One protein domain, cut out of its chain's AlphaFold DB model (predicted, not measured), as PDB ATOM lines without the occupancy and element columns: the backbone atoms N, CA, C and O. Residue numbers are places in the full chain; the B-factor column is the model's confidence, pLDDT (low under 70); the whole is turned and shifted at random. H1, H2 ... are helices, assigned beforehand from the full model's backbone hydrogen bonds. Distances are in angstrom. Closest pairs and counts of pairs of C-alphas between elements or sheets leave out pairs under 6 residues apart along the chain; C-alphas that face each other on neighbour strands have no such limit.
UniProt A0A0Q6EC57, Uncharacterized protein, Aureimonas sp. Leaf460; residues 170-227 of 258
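AT A GLANCE: This is residues 170 to 227 of the 258 residues of an uncharacterized protein of Aureimonas sp. Leaf460 (UniProt A0A0Q6EC57). Two long helices, H3 and H4, make a helical hairpin shaped like a narrow V, in contact toward the end where their link folds the backbone back and open toward the other end. At the open end the short helix H1 lies near the first residues of H3 and the last of H4, while the short helix H2 sits just before H3, and residues 175 to 181 stick out there. The printed part has 58 residues with four named helices, in the order H1, H2, H3, H4, and no named strand; the class is all helix. The whole is loose, with a radius of gyration of the C-alphas of 13.4 A, and it is a rod that spans 40 by 18 by 13 A.

IN THESE COORDINATES: H1 is residues 170 to 173, 5.1 A from first to last C-alpha, and C-alpha 170 stands at (147.688, -5.523, 40.328). H2 is residues 180 to 184, 6.3 A long. H3, the longest helix by residues, is residues 186 to 203; it runs 25.9 A from C-alpha 186 at (137.646, -0.502, 48.303) to C-alpha 203. H4 is residues 209 to 225, 23.8 A long, and its C-alpha 225 is at (151.637, -4.022, 36.225).

HOW THE PARTS SIT: H3 and H4 touch and form a helical hairpin, running opposite ways at a shallow tilt of 31 degrees. H3 touches H4 with residues 198 to 202 alone, and H4 touches H3 with residues 212 to 219 alone; their closest C-alphas, those of Leu 202 and Val 215, are 6.1 A apart. H1 is close to H4 but not clearly touching, with the closest C-alphas, those of Ala 170 and Val 225, 5.9 A apart. H1 is also close to H3 but not clearly touching, with the C-alphas of Phe 172 and Leu 187 the closest at 7.4 A. H2 is close to H3 but not clearly touching; their closest C-alphas, those of Ile 182 and Cys 188, are 6.8 A apart. H2 and H4 are apart, and H1 and H2 are only just apart, with their closest C-alphas 8.5 A from each other. Each O i to N i+4 pair is within hydrogen-bond range in H2 and H3, and 12 of 13 are in H4; H1 is too short for such a pair, and its 1 pair of O i and N i+3 is within range.

THE WHOLE: The two C-alphas farthest apart, those of Ser 180 and Glu 210, are 40.4 A from each other, while the first and last printed C-alphas, of Ala 170 and Ala 227, are 7.6 A apart. The printed part has no cut. The links from H2 to H3 and from H3 to H4 are tight, and the link from H1 to H2 is short. The mean pLDDT of the printed part is 92.6, and residues 177 to 178 are under 70.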
ATOM      1  N   ALA A 170     147.559  -4.690  41.519       94.81
ATOM      2  CA  ALA A 170     147.688  -5.523  40.328       94.81
ATOM      3  C   ALA A 170     147.008  -6.882  40.510       94.81
ATOM      4  O   ALA A 170     146.151  -7.247  39.712       94.81
ATOM      5  N   CYS A 171     147.315  -7.598  41.596       92.88
ATOM      6  CA  CYS A 171     146.667  -8.862  41.935       92.88
ATOM      7  C   CYS A 171     145.146  -8.713  42.022       92.88
ATOM      8  O   CYS A 171     144.434  -9.576  41.520       92.88
ATOM      9  N   PHE A 172     144.652  -7.621  42.614       92.94
ATOM     10  CA  PHE A 172     143.226  -7.302  42.630       92.94
ATOM     11  C   PHE A 172     142.667  -7.104  41.210       92.94
ATOM     12  O   PHE A 172     141.695  -7.754  40.836       92.94
ATOM     13  N   ASN A 173     143.294  -6.258  40.389       92.19
ATOM     14  CA  ASN A 173     142.791  -5.937  39.050       92.19
ATOM     15  C   ASN A 173     142.886  -7.129  38.073       92.19
ATOM     16  O   ASN A 173     142.076  -7.244  37.155       92.19
ATOM     17  N   HIS A 174     143.834  -8.047  38.298       90.69
ATOM     18  CA  HIS A 174     143.993  -9.309  37.565       90.69
ATOM     19  C   HIS A 174     142.954 -10.378  37.928       90.69
ATOM     20  O   HIS A 174     142.917 -11.421  37.285       90.69
ATOM     21  N   GLN A 175     142.121 -10.165  38.953       85.56
ATOM     22  CA  GLN A 175     140.951 -11.028  39.161       85.56
ATOM     23  C   GLN A 175     139.915 -10.811  38.049       85.56
ATOM     24  O   GLN A 175     139.184 -11.740  37.712       85.56
ATOM     25  N   GLY A 176     139.929  -9.619  37.434       71.44
ATOM     26  CA  GLY A 176     139.217  -9.316  36.203       71.44
ATOM     27  C   GLY A 176     137.692  -9.281  36.325       71.44
ATOM     28  O   GLY A 176     137.094  -9.757  37.282       71.44
ATOM     29  N   GLY A 177     137.043  -8.733  35.298       64.00
ATOM     30  CA  GLY A 177     135.591  -8.795  35.143       64.00
ATOM     31  C   GLY A 177     134.802  -7.685  35.845       64.00
ATOM     32  O   GLY A 177     135.187  -7.130  36.869       64.00
ATOM     33  N   SER A 178     133.640  -7.374  35.272       66.12
ATOM     34  CA  SER A 178     132.712  -6.345  35.762       66.12
ATOM     35  C   SER A 178     131.693  -6.911  36.755       66.12
ATOM     36  O   SER A 178     130.516  -6.555  36.696       66.12
ATOM     37  N   ASN A 179     132.105  -7.835  37.629       76.81
ATOM     38  CA  ASN A 179     131.201  -8.328  38.667       76.81
ATOM     39  C   ASN A 179     130.940  -7.220  39.705       76.81
ATOM     40  O   ASN A 179     131.829  -6.415  39.994       76.81
ATOM     41  N   SER A 180     129.732  -7.181  40.275       78.25
ATOM     42  CA  SER A 180     129.317  -6.158  41.248       78.25
ATOM     43  C   SER A 180     130.278  -6.049  42.427       78.25
ATOM     44  O   SER A 180     130.594  -4.943  42.858       78.25
ATOM     45  N   ASP A 181     130.791  -7.185  42.895       83.31
ATOM     46  CA  ASP A 181     131.628  -7.258  44.092       83.31
ATOM     47  C   ASP A 181     132.993  -6.595  43.869       83.31
ATOM     48  O   ASP A 181     133.495  -5.882  44.734       83.31
ATOM     49  N   ILE A 182     133.567  -6.753  42.671       84.12
ATOM     50  CA  ILE A 182     134.838  -6.117  42.293       84.12
ATOM     51  C   ILE A 182     134.646  -4.607  42.175       84.12
ATOM     52  O   ILE A 182     135.493  -3.830  42.614       84.12
ATOM     53  N   LEU A 183     133.517  -4.173  41.613       86.06
ATOM     54  CA  LEU A 183     133.214  -2.752  41.449       86.06
ATOM     55  C   LEU A 183     132.989  -2.030  42.784       86.06
ATOM     56  O   LEU A 183     133.278  -0.837  42.852       86.06
ATOM     57  N   GLN A 184     132.509  -2.737  43.810       88.00
ATOM     58  CA  GLN A 184     132.256  -2.208  45.158       88.00
ATOM     59  C   GLN A 184     133.438  -2.403  46.122       88.00
ATOM     60  O   GLN A 184     133.396  -1.931  47.257       88.00
ATOM     61  N   HIS A 185     134.494  -3.107  45.706       91.88
ATOM     62  CA  HIS A 185     135.644  -3.356  46.567       91.88
ATOM     63  C   HIS A 185     136.459  -2.063  46.788       91.88
ATOM     64  O   HIS A 185     136.785  -1.389  45.808       91.88
ATOM     65  N   PRO A 186     136.902  -1.738  48.021       93.19
ATOM     66  CA  PRO A 186     137.646  -0.502  48.303       93.19
ATOM     67  C   PRO A 186     138.908  -0.299  47.447       93.19
ATOM     68  O   PRO A 186     139.234   0.823  47.069       93.19
ATOM     69  N   LEU A 187     139.609  -1.382  47.072       93.12
ATOM     70  CA  LEU A 187     140.774  -1.289  46.171       93.12
ATOM     71  C   LEU A 187     140.414  -0.810  44.756       93.12
ATOM     72  O   LEU A 187     141.256  -0.197  44.103       93.12
ATOM     73  N   CYS A 188     139.186  -1.050  44.285       93.94
ATOM     74  CA  CYS A 188     138.709  -0.517  43.009       93.94
ATOM     75  C   CYS A 188     138.587   1.007  43.075       93.94
ATOM     76  O   CYS A 188     139.076   1.707  42.188       93.94
ATOM     77  N   GLU A 189     137.973   1.520  44.144       94.06
ATOM     78  CA  GLU A 189     137.802   2.957  44.367       94.06
ATOM     79  C   GLU A 189     139.154   3.657  44.508       94.06
ATOM     80  O   GLU A 189     139.445   4.593  43.761       94.06
ATOM     81  N   VAL A 190     140.022   3.137  45.381       96.00
ATOM     82  CA  VAL A 190     141.380   3.659  45.580       96.00
ATOM     83  C   VAL A 190     142.189   3.600  44.282       96.00
ATOM     84  O   VAL A 190     142.869   4.562  43.927       96.00
ATOM     85  N   GLY A 191     142.086   2.508  43.523       96.69
ATOM     86  CA  GLY A 191     142.777   2.363  42.245       96.69
ATOM     87  C   GLY A 191     142.341   3.387  41.202       96.69
ATOM     88  O   GLY A 191     143.187   4.024  40.572       96.69
ATOM     89  N   LYS A 192     141.030   3.609  41.056       96.25
ATOM     90  CA  LYS A 192     140.480   4.645  40.166       96.25
ATOM     91  C   LYS A 192     140.856   6.055  40.624       96.25
ATOM     92  O   LYS A 192     141.142   6.911  39.787       96.25
ATOM     93  N   GLN A 193     140.901   6.297  41.933       97.38
ATOM     94  CA  GLN A 193     141.351   7.569  42.493       97.38
ATOM     95  C   GLN A 193     142.823   7.834  42.156       97.38
ATOM     96  O   GLN A 193     143.139   8.900  41.626       97.38
ATOM     97  N   ILE A 194     143.713   6.865  42.389       98.12
ATOM     98  CA  ILE A 194     145.136   6.973  42.033       98.12
ATOM     99  C   ILE A 194     145.290   7.203  40.527       98.12
ATOM    100  O   ILE A 194     146.006   8.119  40.124       98.12
ATOM    101  N   GLN A 195     144.578   6.436  39.693       97.94
ATOM    102  CA  GLN A 195     144.581   6.621  38.239       97.94
ATOM    103  C   GLN A 195     144.196   8.061  37.862       97.94
ATOM    104  O   GLN A 195     144.893   8.709  37.085       97.94
ATOM    105  N   SER A 196     143.122   8.597  38.445       98.06
ATOM    106  CA  SER A 196     142.659   9.965  38.183       98.06
ATOM    107  C   SER A 196     143.681  11.026  38.612       98.06
ATOM    108  O   SER A 196     143.993  11.938  37.840       98.06
ATOM    109  N   ILE A 197     144.252  10.889  39.813       97.69
ATOM    110  CA  ILE A 197     145.268  11.808  40.343       97.69
ATOM    111  C   ILE A 197     146.505  11.816  39.440       97.69
ATOM    112  O   ILE A 197     147.008  12.884  39.082       97.69
ATOM    113  N   MET A 198     146.984  10.636  39.051       98.06
ATOM    114  CA  MET A 198     148.193  10.500  38.244       98.06
ATOM    115  C   MET A 198     147.977  10.950  36.797       98.06
ATOM    116  O   MET A 198     148.871  11.586  36.240       98.06
ATOM    117  N   GLN A 199     146.785  10.738  36.225       97.69
ATOM    118  CA  GLN A 199     146.424  11.304  34.922       97.69
ATOM    119  C   GLN A 199     146.431  12.835  34.967       97.69
ATOM    120  O   GLN A 199     147.099  13.474  34.163       97.69
ATOM    121  N   SER A 200     145.780  13.431  35.971       97.00
ATOM    122  CA  SER A 200     145.783  14.886  36.167       97.00
ATOM    123  C   SER A 200     147.206  15.440  36.317       97.00
ATOM    124  O   SER A 200     147.520  16.522  35.819       97.00
ATOM    125  N   LYS A 201     148.104  14.688  36.966       96.25
ATOM    126  CA  LYS A 201     149.513  15.063  37.111       96.25
ATOM    127  C   LYS A 201     150.281  14.998  35.786       96.25
ATOM    128  O   LYS A 201     151.085  15.892  35.540       96.25
ATOM    129  N   LEU A 202     150.030  13.998  34.935       95.75
ATOM    130  CA  LEU A 202     150.588  13.939  33.574       95.75
ATOM    131  C   LEU A 202     150.157  15.165  32.766       95.75
ATOM    132  O   LEU A 202     151.004  15.897  32.260       95.75
ATOM    133  N   ASP A 203     148.852  15.431  32.729       94.62
ATOM    134  CA  ASP A 203     148.265  16.496  31.914       94.62
ATOM    135  C   ASP A 203     148.780  17.889  32.327       94.62
ATOM    136  O   ASP A 203     148.983  18.766  31.491       94.62
ATOM    137  N   ARG A 204     149.045  18.091  33.626       94.81
ATOM    138  CA  ARG A 204     149.542  19.359  34.192       94.81
ATOM    139  C   ARG A 204     151.054  19.551  34.109       94.81
ATOM    140  O   ARG A 204     151.527  20.617  34.485       94.81
ATOM    141  N   THR A 205     151.811  18.534  33.705       94.19
ATOM    142  CA  THR A 205     153.286  18.590  33.680       94.19
ATOM    143  C   THR A 205     153.859  18.564  32.267       94.19
ATOM    144  O   THR A 205     155.076  18.514  32.114       94.19
ATOM    145  N   LEU A 206     153.016  18.657  31.232       89.31
ATOM    146  CA  LEU A 206     153.426  18.650  29.820       89.31
ATOM    147  C   LEU A 206     154.458  19.741  29.474       89.31
ATOM    148  O   LEU A 206     155.283  19.545  28.584       89.31
ATOM    149  N   ASP A 207     154.438  20.867  30.187       92.06
ATOM    150  CA  ASP A 207     155.371  21.992  30.046       92.06
ATOM    151  C   ASP A 207     156.608  21.897  30.964       92.06
ATOM    152  O   ASP A 207     157.465  22.780  30.954       92.06
ATOM    153  N   GLN A 208     156.734  20.812  31.735       95.00
ATOM    154  CA  GLN A 208     157.806  20.563  32.703       95.00
ATOM    155  C   GLN A 208     158.445  19.184  32.455       95.00
ATOM    156  O   GLN A 208     158.209  18.248  33.226       95.00
ATOM    157  N   PRO A 209     159.290  19.031  31.412       94.00
ATOM    158  CA  PRO A 209     159.769  17.728  30.939       94.00
ATOM    159  C   PRO A 209     160.431  16.849  32.007       94.00
ATOM    160  O   PRO A 209     160.241  15.635  32.012       94.00
ATOM    161  N   GLU A 210     161.177  17.439  32.944       93.88
ATOM    162  CA  GLU A 210     161.826  16.687  34.029       93.88
ATOM    163  C   GLU A 210     160.829  16.102  35.036       93.88
ATOM    164  O   GLU A 210     161.047  15.017  35.582       93.88
ATOM    165  N   ILE A 211     159.733  16.818  35.306       95.19
ATOM    166  CA  ILE A 211     158.662  16.331  36.177       95.19
ATOM    167  C   ILE A 211     157.818  15.324  35.406       95.19
ATOM    168  O   ILE A 211     157.566  14.236  35.924       95.19
ATOM    169  N   TYR A 212     157.456  15.649  34.161       96.31
ATOM    170  CA  TYR A 212     156.716  14.755  33.280       96.31
ATOM    171  C   TYR A 212     157.404  13.397  33.162       96.31
ATOM    172  O   TYR A 212     156.753  12.390  33.390       96.31
ATOM    173  N   ALA A 213     158.722  13.347  32.934       96.19
ATOM    174  CA  ALA A 213     159.470  12.091  32.824       96.19
ATOM    175  C   ALA A 213     159.308  11.175  34.054       96.19
ATOM    176  O   ALA A 213     159.223   9.955  33.920       96.19
ATOM    177  N   LYS A 214     159.210  11.743  35.264       97.25
ATOM    178  CA  LYS A 214     158.980  10.968  36.497       97.25
ATOM    179  C   LYS A 214     157.558  10.409  36.543       97.25
ATOM    180  O   LYS A 214     157.362   9.244  36.882       97.25
ATOM    181  N   VAL A 215     156.566  11.233  36.210       97.75
ATOM    182  CA  VAL A 215     155.156  10.816  36.195       97.75
ATOM    183  C   VAL A 215     154.902   9.811  35.063       97.75
ATOM    184  O   VAL A 215     154.208   8.821  35.267       97.75
ATOM    185  N   GLU A 216     155.529  10.010  33.904       97.31
ATOM    186  CA  GLU A 216     155.523   9.103  32.756       97.31
ATOM    187  C   GLU A 216     156.123   7.745  33.126       97.31
ATOM    188  O   GLU A 216     155.526   6.715  32.813       97.31
ATOM    189  N   TRP A 217     157.265   7.719  33.825       97.69
ATOM    190  CA  TRP A 217     157.847   6.469  34.313       97.69
ATOM    191  C   TRP A 217     156.846   5.701  35.182       97.69
ATOM    192  O   TRP A 217     156.602   4.518  34.938       97.69
ATOM    193  N   PHE A 218     156.205   6.385  36.140       98.44
ATOM    194  CA  PHE A 218     155.189   5.760  36.989       98.44
ATOM    195  C   PHE A 218     154.009   5.248  36.161       98.44
ATOM    196  O   PHE A 218     153.539   4.138  36.383       98.44
ATOM    197  N   ALA A 219     153.548   6.026  35.186       98.19
ATOM    198  CA  ALA A 219     152.439   5.643  34.330       98.19
ATOM    199  C   ALA A 219     152.755   4.415  33.465       98.19
ATOM    200  O   ALA A 219     151.904   3.548  33.302       98.19
ATOM    201  N   ARG A 220     153.992   4.277  32.974       97.19
ATOM    202  CA  ARG A 220     154.440   3.057  32.283       97.19
ATOM    203  C   ARG A 220     154.426   1.850  33.215       97.19
ATOM    204  O   ARG A 220     153.894   0.812  32.837       97.19
ATOM    205  N   TYR A 221     154.948   2.010  34.426       97.94
ATOM    206  CA  TYR A 221     154.935   0.977  35.457       97.94
ATOM    207  C   TYR A 221     153.502   0.564  35.849       97.94
ATOM    208  O   TYR A 221     153.195  -0.626  35.873       97.94
ATOM    209  N   TRP A 222     152.594   1.521  36.053       98.19
ATOM    210  CA  TRP A 222     151.167   1.270  36.271       98.19
ATOM    211  C   TRP A 222     150.528   0.518  35.104       98.19
ATOM    212  O   TRP A 222     149.826  -0.469  35.314       98.19
ATOM    213  N   ASN A 223     150.777   0.955  33.869       96.69
ATOM    214  CA  ASN A 223     150.180   0.334  32.690       96.69
ATOM    215  C   ASN A 223     150.653  -1.107  32.497       96.69
ATOM    216  O   ASN A 223     149.887  -1.955  32.052       96.69
ATOM    217  N   GLU A 224     151.912  -1.380  32.831       95.00
ATOM    218  CA  GLU A 224     152.501  -2.709  32.723       95.00
ATOM    219  C   GLU A 224     152.005  -3.663  33.813       95.00
ATOM    220  O   GLU A 224     151.750  -4.829  33.520       95.00
ATOM    221  N   VAL A 225     151.871  -3.174  35.049       95.56
ATOM    222  CA  VAL A 225     151.637  -4.022  36.225       95.56
ATOM    223  C   VAL A 225     150.178  -4.050  36.661       95.56
ATOM    224  O   VAL A 225     149.711  -5.093  37.093       95.56
ATOM    225  N   VAL A 226     149.452  -2.937  36.556       96.00
ATOM    226  CA  VAL A 226     148.064  -2.813  37.034       96.00
ATOM    227  C   VAL A 226     147.076  -2.884  35.882       96.00
ATOM    228  O   VAL A 226     146.111  -3.638  35.945       96.00
ATOM    229  N   ALA A 227     147.291  -2.095  34.827       93.69
ATOM    230  CA  ALA A 227     146.300  -1.909  33.765       93.69
ATOM    231  C   ALA A 227     146.370  -2.953  32.641       93.69
ATOM    232  O   ALA A 227     145.729  -2.786  31.605       93.69
TER     233      ALA A 227